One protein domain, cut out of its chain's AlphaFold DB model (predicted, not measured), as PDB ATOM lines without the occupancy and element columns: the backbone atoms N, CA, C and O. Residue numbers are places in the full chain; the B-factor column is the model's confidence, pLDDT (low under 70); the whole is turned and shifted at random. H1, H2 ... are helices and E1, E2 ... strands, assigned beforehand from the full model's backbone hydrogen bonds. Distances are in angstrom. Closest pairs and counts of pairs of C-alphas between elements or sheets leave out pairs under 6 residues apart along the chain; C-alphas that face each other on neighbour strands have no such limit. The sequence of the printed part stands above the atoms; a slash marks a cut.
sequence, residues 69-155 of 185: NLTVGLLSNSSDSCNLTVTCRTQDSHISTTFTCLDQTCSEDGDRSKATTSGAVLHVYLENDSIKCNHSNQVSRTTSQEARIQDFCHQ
ATOM      1  N   ASN A  69     392.822 442.385 294.970       91.94
ATOM      2  CA  ASN A  69     393.226 441.056 295.369       91.94
ATOM      3  C   ASN A  69     392.422 440.053 294.541       91.94
ATOM      4  O   ASN A  69     391.191 440.027 294.587       91.94
ATOM      5  N   LEU A  70     393.144 439.265 293.755       91.94
ATOM      6  CA  LEU A  70     392.602 438.164 292.979       91.94
ATOM      7  C   LEU A  70     392.921 436.877 293.736       91.94
ATOM      8  O   LEU A  70     394.022 436.724 294.249       91.94
ATOM      9  N   THR A  71     391.948 435.985 293.848       90.94
ATOM     10  CA  THR A  71     392.122 434.671 294.470       90.94
ATOM     11  C   THR A  71     391.428 433.628 293.623       90.94
ATOM     12  O   THR A  71     390.287 433.837 293.203       90.94
ATOM     13  N   VAL A  72     392.100 432.502 293.413       88.81
ATOM     14  CA  VAL A  72     391.580 431.356 292.667       88.81
ATOM     15  C   VAL A  72     391.531 430.164 293.614       88.81
ATOM     16  O   VAL A  72     392.520 429.842 294.267       88.81
ATOM     17  N   GLY A  73     390.361 429.544 293.729       86.94
ATOM     18  CA  GLY A  73     390.126 428.355 294.539       86.94
ATOM     19  C   GLY A  73     389.660 427.192 293.674       86.94
ATOM     20  O   GLY A  73     388.856 427.378 292.765       86.94
ATOM     21  N   LEU A  74     390.140 425.987 293.972       87.00
ATOM     22  CA  LEU A  74     389.699 424.762 293.313       87.00
ATOM     23  C   LEU A  74     388.376 424.292 293.931       87.00
ATOM     24  O   LEU A  74     388.320 424.034 295.133       87.00
ATOM     25  N   LEU A  75     387.316 424.186 293.129       85.38
ATOM     26  CA  LEU A  75     386.038 423.607 293.562       85.38
ATOM     27  C   LEU A  75     386.024 422.093 293.376       85.38
ATOM     28  O   LEU A  75     385.648 421.355 294.283       85.38
ATOM     29  N   SER A  76     386.418 421.631 292.191       82.50
ATOM     30  CA  SER A  76     386.477 420.209 291.859       82.50
ATOM     31  C   SER A  76     387.520 419.959 290.782       82.50
ATOM     32  O   SER A  76     387.689 420.779 289.885       82.50
ATOM     33  N   ASN A  77     388.200 418.819 290.860       83.50
ATOM     34  CA  ASN A  77     389.194 418.401 289.882       83.50
ATOM     35  C   ASN A  77     389.083 416.893 289.652       83.50
ATOM     36  O   ASN A  77     389.156 416.113 290.603       83.50
ATOM     37  N   SER A  78     388.863 416.499 288.408       80.38
ATOM     38  CA  SER A  78     388.677 415.121 287.958       80.38
ATOM     39  C   SER A  78     389.269 414.958 286.557       80.38
ATOM     40  O   SER A  78     389.661 415.943 285.937       80.38
ATOM     41  N   SER A  79     389.319 413.731 286.034       76.31
ATOM     42  CA  SER A  79     389.771 413.487 284.654       76.31
ATOM     43  C   SER A  79     388.943 414.230 283.608       76.31
ATOM     44  O   SER A  79     389.467 414.581 282.556       76.31
ATOM     45  N   ASP A  80     387.667 414.462 283.915       76.56
ATOM     46  CA  ASP A  80     386.682 414.935 282.948       76.56
ATOM     47  C   ASP A  80     386.336 416.412 283.158       76.56
ATOM     48  O   ASP A  80     385.694 417.007 282.300       76.56
ATOM     49  N   SER A  81     386.718 416.996 284.304       81.69
ATOM     50  CA  SER A  81     386.436 418.401 284.600       81.69
ATOM     51  C   SER A  81     387.345 419.032 285.658       81.69
ATOM     52  O   SER A  81     387.699 418.385 286.653       81.69
ATOM     53  N   CYS A  82     387.641 420.321 285.489       86.00
ATOM     54  CA  CYS A  82     388.306 421.178 286.473       86.00
ATOM     55  C   CYS A  82     387.488 422.452 286.713       86.00
ATOM     56  O   CYS A  82     387.438 423.337 285.868       86.00
ATOM     57  N   ASN A  83     386.874 422.580 287.888       87.56
ATOM     58  CA  ASN A  83     386.068 423.748 288.228       87.56
ATOM     59  C   ASN A  83     386.816 424.644 289.209       87.56
ATOM     60  O   ASN A  83     387.213 424.205 290.294       87.56
ATOM     61  N   LEU A  84     386.956 425.915 288.852       87.81
ATOM     62  CA  LEU A  84     387.614 426.934 289.664       87.81
ATOM     63  C   LEU A  84     386.605 427.990 290.102       87.81
ATOM     64  O   LEU A  84     385.785 428.441 289.307       87.81
ATOM     65  N   THR A  85     386.715 428.444 291.343       88.56
ATOM     66  CA  THR A  85     386.116 429.700 291.795       88.56
ATOM     67  C   THR A  85     387.161 430.788 291.704       88.56
ATOM     68  O   THR A  85     388.210 430.706 292.342       88.56
ATOM     69  N   VAL A  86     386.849 431.854 290.988       88.19
ATOM     70  CA  VAL A  86     387.664 433.058 290.962       88.19
ATOM     71  C   VAL A  86     386.938 434.138 291.732       88.19
ATOM     72  O   VAL A  86     385.796 434.465 291.426       88.19
ATOM     73  N   THR A  87     387.615 434.722 292.711       89.06
ATOM     74  CA  THR A  87     387.139 435.918 293.400       89.06
ATOM     75  C   THR A  87     388.107 437.052 293.136       89.06
ATOM     76  O   THR A  87     389.297 436.931 293.429       89.06
ATOM     77  N   CYS A  88     387.596 438.162 292.616       89.56
ATOM     78  CA  CYS A  88     388.321 439.417 292.604       89.56
ATOM     79  C   CYS A  88     387.645 440.432 293.512       89.56
ATOM     80  O   CYS A  88     386.448 440.696 293.389       89.56
ATOM     81  N   ARG A  89     388.438 441.031 294.394       89.38
ATOM     82  CA  ARG A  89     387.992 442.032 295.358       89.38
ATOM     83  C   ARG A  89     388.936 443.219 295.383       89.38
ATOM     84  O   ARG A  89     390.142 443.066 295.204       89.38
ATOM     85  N   THR A  90     388.410 444.401 295.653       89.81
ATOM     86  CA  THR A  90     389.248 445.548 296.011       89.81
ATOM     87  C   THR A  90     389.805 445.381 297.423       89.81
ATOM     88  O   THR A  90     389.199 444.713 298.264       89.81
ATOM     89  N   GLN A  91     390.983 445.941 297.704       82.44
ATOM     90  CA  GLN A  91     391.656 445.785 299.002       82.44
ATOM     91  C   GLN A  91     390.839 446.370 300.168       82.44
ATOM     92  O   GLN A  91     390.846 445.824 301.268       82.44
ATOM     93  N   ASP A  92     390.092 447.439 299.907       76.44
ATOM     94  CA  ASP A  92     389.125 448.051 300.828       76.44
ATOM     95  C   ASP A  92     387.803 447.261 300.947       76.44
ATOM     96  O   ASP A  92     386.925 447.629 301.720       76.44
ATOM     97  N   SER A  93     387.663 446.147 300.216       65.69
ATOM     98  CA  SER A  93     386.491 445.258 300.191       65.69
ATOM     99  C   SER A  93     385.177 445.920 299.753       65.69
ATOM    100  O   SER A  93     384.108 445.339 299.937       65.69
ATOM    101  N   HIS A  94     385.225 447.104 299.135       71.12
ATOM    102  CA  HIS A  94     384.026 447.803 298.664       71.12
ATOM    103  C   HIS A  94     383.361 447.110 297.468       71.12
ATOM    104  O   HIS A  94     382.151 447.232 297.268       71.12
ATOM    105  N   ILE A  95     384.135 446.384 296.656       76.38
ATOM    106  CA  ILE A  95     383.638 445.717 295.453       76.38
ATOM    107  C   ILE A  95     384.248 444.324 295.394       76.38
ATOM    108  O   ILE A  95     385.465 444.162 295.447       76.38
ATOM    109  N   SER A  96     383.388 443.323 295.252       81.94
ATOM    110  CA  SER A  96     383.781 441.944 294.991       81.94
ATOM    111  C   SER A  96     382.934 441.376 293.860       81.94
ATOM    112  O   SER A  96     381.727 441.664 293.783       81.94
ATOM    113  N   THR A  97     383.583 440.596 293.001       80.12
ATOM    114  CA  THR A  97     382.962 439.740 291.994       80.12
ATOM    115  C   THR A  97     383.531 438.333 292.117       80.12
ATOM    116  O   THR A  97     384.739 438.147 292.295       80.12
ATOM    117  N   THR A  98     382.647 437.346 292.038       81.50
ATOM    118  CA  THR A  98     382.992 435.930 292.109       81.50
ATOM    119  C   THR A  98     382.344 435.226 290.934       81.50
ATOM    120  O   THR A  98     381.155 435.413 290.684       81.50
ATOM    121  N   PHE A  99     383.115 434.418 290.220       77.31
ATOM    122  CA  PHE A  99     382.634 433.651 289.079       77.31
ATOM    123  C   PHE A  99     383.310 432.288 289.025       77.31
ATOM    124  O   PHE A  99     384.363 432.065 289.626       77.31
ATOM    125  N   THR A 100     382.678 431.380 288.294       79.69
ATOM    126  CA  THR A 100     383.142 430.006 288.140       79.69
ATOM    127  C   THR A 100     383.767 429.833 286.763       79.69
ATOM    128  O   THR A 100     383.211 430.285 285.760       79.69
ATOM    129  N   CYS A 101     384.913 429.164 286.711       78.31
ATOM    130  CA  CYS A 101     385.491 428.665 285.473       78.31
ATOM    131  C   CYS A 101     385.276 427.162 285.392       78.31
ATOM    132  O   CYS A 101     385.566 426.454 286.356       78.31
ATOM    133  N   LEU A 102     384.729 426.716 284.265       77.62
ATOM    134  CA  LEU A 102     384.533 425.311 283.937       77.62
ATOM    135  C   LEU A 102     385.634 424.930 282.946       77.62
ATOM    136  O   LEU A 102     385.725 425.487 281.849       77.62
ATOM    137  N   ASP A 103     386.505 424.027 283.368       73.81
ATOM    138  CA  ASP A 103     387.716 423.601 282.669       73.81
ATOM    139  C   ASP A 103     388.667 424.769 282.380       73.81
ATOM    140  O   ASP A 103     389.355 425.270 283.269       73.81
ATOM    141  N   GLN A 104     388.704 425.224 281.130       70.56
ATOM    142  CA  GLN A 104     389.482 426.379 280.669       70.56
ATOM    143  C   GLN A 104     388.603 427.581 280.319       70.56
ATOM    144  O   GLN A 104     389.109 428.655 279.999       70.56
ATOM    145  N   THR A 105     387.283 427.414 280.386       72.94
ATOM    146  CA  THR A 105     386.327 428.434 279.981       72.94
ATOM    147  C   THR A 105     385.707 429.034 281.231       72.94
ATOM    148  O   THR A 105     384.876 428.433 281.911       72.94
ATOM    149  N   CYS A 106     386.106 430.256 281.562       72.50
ATOM    150  CA  CYS A 106     385.322 431.058 282.491       72.50
ATOM    151  C   CYS A 106     384.028 431.467 281.778       72.50
ATOM    152  O   CYS A 106     384.080 431.792 280.596       72.50
ATOM    153  N   SER A 107     382.863 431.424 282.429       64.19
ATOM    154  CA  SER A 107     381.605 431.767 281.746       64.19
ATOM    155  C   SER A 107     381.599 433.240 281.314       64.19
ATOM    156  O   SER A 107     381.997 434.121 282.080       64.19
ATOM    157  N   GLU A 108     381.259 433.505 280.050       54.91
ATOM    158  CA  GLU A 108     381.043 434.854 279.488       54.91
ATOM    159  C   GLU A 108     379.660 435.413 279.847       54.91
ATOM    160  O   GLU A 108     379.472 436.625 279.852       54.91
ATOM    161  N   ASP A 109     378.726 434.535 280.222       46.12
ATOM    162  CA  ASP A 109     377.298 434.833 280.400       46.12
ATOM    163  C   ASP A 109     376.928 435.489 281.746       46.12
ATOM    164  O   ASP A 109     375.754 435.599 282.099       46.12
ATOM    165  N   GLY A 110     377.919 435.935 282.516       53.31
ATOM    166  CA  GLY A 110     377.730 436.751 283.716       53.31
ATOM    167  C   GLY A 110     378.457 438.080 283.562       53.31
ATOM    168  O   GLY A 110     379.513 438.124 282.936       53.31
ATOM    169  N   ASP A 111     377.914 439.157 284.137       57.62
ATOM    170  CA  ASP A 111     378.549 440.480 284.156       57.62
ATOM    171  C   ASP A 111     379.924 440.382 284.852       57.62
ATOM    172  O   ASP A 111     380.055 440.470 286.074       57.62
ATOM    173  N   ARG A 112     380.972 440.112 284.060       66.75
ATOM    174  CA  ARG A 112     382.380 440.073 284.493       66.75
ATOM    175  C   ARG A 112     382.885 441.453 284.884       66.75
ATOM    176  O   ARG A 112     383.995 441.573 285.405       66.75
ATOM    177  N   SER A 113     382.085 442.475 284.605       69.75
ATOM    178  CA  SER A 113     382.234 443.824 285.102       69.75
ATOM    179  C   SER A 113     381.332 444.055 286.309       69.75
ATOM    180  O   SER A 113     380.195 443.619 286.370       69.75
ATOM    181  N   LYS A 114     381.819 444.803 287.289       76.19
ATOM    182  CA  LYS A 114     380.965 445.403 288.310       76.19
ATOM    183  C   LYS A 114     381.296 446.877 288.391       76.19
ATOM    184  O   LYS A 114     382.406 447.243 288.776       76.19
ATOM    185  N   ALA A 115     380.343 447.707 287.979       76.94
ATOM    186  CA  ALA A 115     380.461 449.155 288.063       76.94
ATOM    187  C   ALA A 115     380.110 449.645 289.473       76.94
ATOM    188  O   ALA A 115     379.212 449.114 290.133       76.94
ATOM    189  N   THR A 116     380.801 450.682 289.927       72.19
ATOM    190  CA  THR A 116     380.508 451.359 291.191       72.19
ATOM    191  C   THR A 116     379.800 452.680 290.991       72.19
ATOM    192  O   THR A 116     379.878 453.314 289.941       72.19
ATOM    193  N   THR A 117     379.210 453.173 292.076       68.50
ATOM    194  CA  THR A 117     378.689 454.539 292.168       68.50
ATOM    195  C   THR A 117     379.771 455.607 291.944       68.50
ATOM    196  O   THR A 117     379.446 456.714 291.528       68.50
ATOM    197  N   SER A 118     381.055 455.291 292.173       72.25
ATOM    198  CA  SER A 118     382.191 456.185 291.888       72.25
ATOM    199  C   SER A 118     382.631 456.183 290.415       72.25
ATOM    200  O   SER A 118     383.541 456.924 290.052       72.25
ATOM    201  N   GLY A 119     381.990 455.380 289.556       79.44
ATOM    202  CA  GLY A 119     382.342 455.253 288.140       79.44
ATOM    203  C   GLY A 119     383.567 454.371 287.880       79.44
ATOM    204  O   GLY A 119     384.069 454.344 286.757       79.44
ATOM    205  N   ALA A 120     384.045 453.651 288.897       87.50
ATOM    206  CA  ALA A 120     385.070 452.635 288.735       87.50
ATOM    207  C   ALA A 120     384.443 451.315 288.270       87.50
ATOM    208  O   ALA A 120     383.298 450.998 288.602       87.50
ATOM    209  N   VAL A 121     385.199 450.537 287.504       87.56
ATOM    210  CA  VAL A 121     384.781 449.231 286.995       87.56
ATOM    211  C   VAL A 121     385.785 448.185 287.445       87.56
ATOM    212  O   VAL A 121     386.992 448.341 287.241       87.56
ATOM    213  N   LEU A 122     385.276 447.117 288.053       88.38
ATOM    214  CA  LEU A 122     386.029 445.905 288.349       88.38
ATOM    215  C   LEU A 122     385.746 444.883 287.249       88.38
ATOM    216  O   LEU A 122     384.607 444.459 287.125       88.38
ATOM    217  N   HIS A 123     386.747 444.511 286.458       87.12
ATOM    218  CA  HIS A 123     386.619 443.622 285.307       87.12
ATOM    219  C   HIS A 123     387.560 442.427 285.428       87.12
ATOM    220  O   HIS A 123     388.767 442.610 285.602       87.12
ATOM    221  N   VAL A 124     387.034 441.211 285.296       87.00
ATOM    222  CA  VAL A 124     387.848 439.988 285.312       87.00
ATOM    223  C   VAL A 124     387.807 439.307 283.956       87.00
ATOM    224  O   VAL A 124     386.750 439.182 283.350       87.00
ATOM    225  N   TYR A 125     388.965 438.891 283.459       85.19
ATOM    226  CA  TYR A 125     389.114 438.323 282.125       85.19
ATOM    227  C   TYR A 125     390.282 437.342 282.070       85.19
ATOM    228  O   TYR A 125     391.126 437.290 282.968       85.19
ATOM    229  N   LEU A 126     390.315 436.560 280.993       86.19
ATOM    230  CA  LEU A 126     391.420 435.669 280.673       86.19
ATOM    231  C   LEU A 126     392.334 436.330 279.650       86.19
ATOM    232  O   LEU A 126     391.869 436.866 278.646       86.19
ATOM    233  N   GLU A 127     393.636 436.271 279.898       86.94
ATOM    234  CA  GLU A 127     394.657 436.681 278.939       86.94
ATOM    235  C   GLU A 127     395.804 435.669 278.985       86.94
ATOM    236  O   GLU A 127     396.456 435.516 280.018       86.94
ATOM    237  N   ASN A 128     396.054 434.972 277.870       87.69
ATOM    238  CA  ASN A 128     397.078 433.920 277.757       87.69
ATOM    239  C   ASN A 128     396.956 432.819 278.835       87.69
ATOM    240  O   ASN A 128     397.945 432.469 279.486       87.69
ATOM    241  N   ASP A 129     395.733 432.322 279.050       83.62
ATOM    242  CA  ASP A 129     395.350 431.327 280.071       83.62
ATOM    243  C   ASP A 129     395.567 431.756 281.530       83.62
ATOM    244  O   ASP A 129     395.334 430.972 282.452       83.62
ATOM    245  N   SER A 130     395.988 433.000 281.764       87.62
ATOM    246  CA  SER A 130     396.071 433.597 283.091       87.62
ATOM    247  C   SER A 130     394.801 434.369 283.406       87.62
ATOM    248  O   SER A 130     394.298 435.155 282.599       87.62
ATOM    249  N   ILE A 131     394.316 434.185 284.628       87.81
ATOM    250  CA  ILE A 131     393.193 434.946 285.155       87.81
ATOM    251  C   ILE A 131     393.716 436.317 285.581       87.81
ATOM    252  O   ILE A 131     394.649 436.422 286.385       87.81
ATOM    253  N   LYS A 132     393.110 437.375 285.042       91.00
ATOM    254  CA  LYS A 132     393.441 438.762 285.361       91.00
ATOM    255  C   LYS A 132     392.229 439.488 285.885       91.00
ATOM    256  O   LYS A 132     391.150 439.400 285.311       91.00
ATOM    257  N   CYS A 133     392.436 440.277 286.927       91.69
ATOM    258  CA  CYS A 133     391.433 441.198 287.420       91.69
ATOM    259  C   CYS A 133     391.934 442.629 287.344       91.69
ATOM    260  O   CYS A 133     393.011 442.944 287.843       91.69
ATOM    261  N   ASN A 134     391.128 443.495 286.750       92.25
ATOM    262  CA  ASN A 134     391.394 444.905 286.574       92.25
ATOM    263  C   ASN A 134     390.381 445.738 287.355       92.25
ATOM    264  O   ASN A 134     389.183 445.527 287.235       92.25
ATOM    265  N   HIS A 135     390.861 446.719 288.102       92.31
ATOM    266  CA  HIS A 135     390.039 447.782 288.663       92.31
ATOM    267  C   HIS A 135     390.506 449.084 288.038       92.31
ATOM    268  O   HIS A 135     391.697 449.403 288.089       92.31
ATOM    269  N   SER A 136     389.602 449.810 287.392       91.75
ATOM    270  CA  SER A 136     389.963 451.065 286.744       91.75
ATOM    271  C   SER A 136     388.855 452.093 286.776       91.75
ATOM    272  O   SER A 136     387.673 451.777 286.886       91.75
ATOM    273  N   ASN A 137     389.279 453.342 286.676       91.38
ATOM    274  CA  ASN A 137     388.425 454.491 286.475       91.38
ATOM    275  C   ASN A 137     389.138 455.487 285.544       91.38
ATOM    276  O   ASN A 137     390.193 455.178 284.985       91.38
ATOM    277  N   GLN A 138     388.593 456.693 285.381       89.62
ATOM    278  CA  GLN A 138     389.170 457.684 284.458       89.62
ATOM    279  C   GLN A 138     390.516 458.269 284.926       89.62
ATOM    280  O   GLN A 138     391.149 459.014 284.182       89.62
ATOM    281  N   VAL A 139     390.940 457.968 286.155       90.38
ATOM    282  CA  VAL A 139     392.138 458.533 286.792       90.38
ATOM    283  C   VAL A 139     393.261 457.508 286.881       90.38
ATOM    284  O   VAL A 139     394.430 457.852 286.724       90.38
ATOM    285  N   SER A 140     392.936 456.248 287.158       93.75
ATOM    286  CA  SER A 140     393.937 455.228 287.460       93.75
ATOM    287  C   SER A 140     393.431 453.814 287.193       93.75
ATOM    288  O   SER A 140     392.241 453.570 286.984       93.75
ATOM    289  N   ARG A 141     394.372 452.871 287.203       94.38
ATOM    290  CA  ARG A 141     394.131 451.458 286.934       94.38
ATOM    291  C   ARG A 141     395.073 450.598 287.771       94.38
ATOM    292  O   ARG A 141     396.278 450.823 287.745       94.38
ATOM    293  N   THR A 142     394.529 449.572 288.415       94.88
ATOM    294  CA  THR A 142     395.287 448.462 289.005       94.88
ATOM    295  C   THR A 142     394.874 447.151 288.349       94.88
ATOM    296  O   THR A 142     393.710 446.959 288.006       94.88
ATOM    297  N   THR A 143     395.830 446.239 288.174       94.38
ATOM    298  CA  THR A 143     395.568 444.865 287.731       94.38
ATOM    299  C   THR A 143     396.275 443.884 288.659       94.38
ATOM    300  O   THR A 143     397.420 444.129 289.029       94.38
ATOM    301  N   SER A 144     395.611 442.784 289.009       94.00
ATOM    302  CA  SER A 144     396.246 441.596 289.586       94.00
ATOM    303  C   SER A 144     396.148 440.437 288.604       94.00
ATOM    304  O   SER A 144     395.200 440.353 287.817       94.00
ATOM    305  N   GLN A 145     397.134 439.554 288.658       92.38
ATOM    306  CA  GLN A 145     397.245 438.379 287.812       92.38
ATOM    307  C   GLN A 145     397.607 437.187 288.688       92.38
ATOM    308  O   GLN A 145     398.537 437.271 289.486       92.38
ATOM    309  N   GLU A 146     396.901 436.086 288.479       89.44
ATOM    310  CA  GLU A 146     397.245 434.791 289.059       89.44
ATOM    311  C   GLU A 146     397.917 433.882 288.022       89.44
ATOM    312  O   GLU A 146     398.047 434.229 286.839       89.44
ATOM    313  N   ALA A 147     398.372 432.718 288.488       81.25
ATOM    314  CA  ALA A 147     398.962 431.673 287.656       81.25
ATOM    315  C   ALA A 147     398.009 431.213 286.534       81.25
ATOM    316  O   ALA A 147     396.840 431.616 286.460       81.25
ATOM    317  N   ARG A 148     398.509 430.394 285.605       86.00
ATOM    318  CA  ARG A 148     397.652 429.883 284.530       86.00
ATOM    319  C   ARG A 148     396.592 428.965 285.119       86.00
ATOM    320  O   ARG A 148     396.857 428.251 286.080       86.00
ATOM    321  N   ILE A 149     395.417 428.917 284.495       83.19
ATOM    322  CA  ILE A 149     394.334 427.990 284.871       83.19
ATOM    323  C   ILE A 149     394.863 426.555 285.024       83.19
ATOM    324  O   ILE A 149     394.524 425.859 285.977       83.19
ATOM    325  N   GLN A 150     395.754 426.142 284.117       81.56
ATOM    326  CA  GLN A 150     396.371 424.814 284.132       81.56
ATOM    327  C   GLN A 150     397.161 424.525 285.408       81.56
ATOM    328  O   GLN A 150     397.110 423.408 285.910       81.56
ATOM    329  N   ASP A 151     397.835 425.522 285.978       85.12
ATOM    330  CA  ASP A 151     398.634 425.328 287.187       85.12
ATOM    331  C   ASP A 151     397.739 424.929 288.374       85.12
ATOM    332  O   ASP A 151     398.118 424.085 289.186       85.12
ATOM    333  N   PHE A 152     396.511 425.455 288.429       83.44
ATOM    334  CA  PHE A 152     395.518 425.103 289.448       83.44
ATOM    335  C   PHE A 152     394.869 423.734 289.203       83.44
ATOM    336  O   PHE A 152     394.584 423.012 290.157       83.44
ATOM    337  N   CYS A 153     394.664 423.348 287.942       80.25
ATOM    338  CA  CYS A 153     394.094 422.046 287.583       80.25
ATOM    339  C   CYS A 153     395.117 420.897 287.658       80.25
ATOM    340  O   CYS A 153     394.737 419.740 287.829       80.25
ATOM    341  N   HIS A 154     396.417 421.180 287.564       77.50
ATOM    342  CA  HIS A 154     397.473 420.168 287.684       77.50
ATOM    343  C   HIS A 154     398.002 419.991 289.108       77.50
ATOM    344  O   HIS A 154     398.676 418.997 289.386       77.50
ATOM    345  N   GLN A 155     397.677 420.900 290.033       64.75
ATOM    346  CA  GLN A 155     397.871 420.658 291.459       64.75
ATOM    347  C   GLN A 155     396.922 419.540 291.908       64.75
ATOM    348  O   GLN A 155     395.783 419.776 292.313       64.75
TER     349      GLN A 155
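What this domain is: This is residues 69 to 155 of the 185 residues of the protein "CD48 antigen-like" of Betta splendens (UniProt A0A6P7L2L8). Two antiparallel sheets lie face to face as a sandwich, E4 E5 E6 E7 over E1 E2 E3, with their strands at 24 degrees, and the short helix H1 after E7 covers one end of the smaller sheet. The outline is a rod, spanning 44 by 21 by 21 A. The printed part has 87 residues, with seven named strands, E1 to E7, then one named helix; it is mostly strand and compact, with a radius of gyration of the C-alphas of 13.3 A. Each sheet is a meander, each strand the antiparallel neighbour of the one before.

How they stand to each other: Look first at the twisted sheet of E4, residues 113 to 115, E5, 121 to 127, E6, 130 to 136, and E7, 141 to 148, in that order. Within hydrogen-bond range you find N 114 and O 122, 2.8 A, N 123 and O 134, 2.8 A, and N 133 and O 144, 2.9 A. The other sheet runs E1, residues 69 to 77, E2, 82 to 90, and E3, 96 to 102, with N 71 and O 87 at 2.8 A and N 86 and O 99 at 2.8 A. Between the sheets, the closest C-alphas of E1 and E7 are those of Leu 70 and Ser 144, 6.0 A apart. H1, residues 149 to 154, is on the sheet E1 E2 E3 at a height of 8.5 A and only grazes the other; every O i to N i+4 pair in it is within hydrogen-bond range.

Where its parts are: Find C-alpha 69 at (393.226, 441.056, 295.369), where E1 begins its 23.7 A. E2 runs 26.2 A, E3 20.0 A, E4 6.4 A, E5 17.9 A, E6 18.9 A and E7 22.0 A. H1, 8.9 A, ends at C-alpha 154, (397.473, 420.168, 287.684).

The domain as a whole: The C-alphas farthest apart, of Ser 79 and Val 139, are 45.2 A apart. The printed part has no cut and no long link. Model confidence is under 70 at residues 93, 107 to 113, 117 and 155.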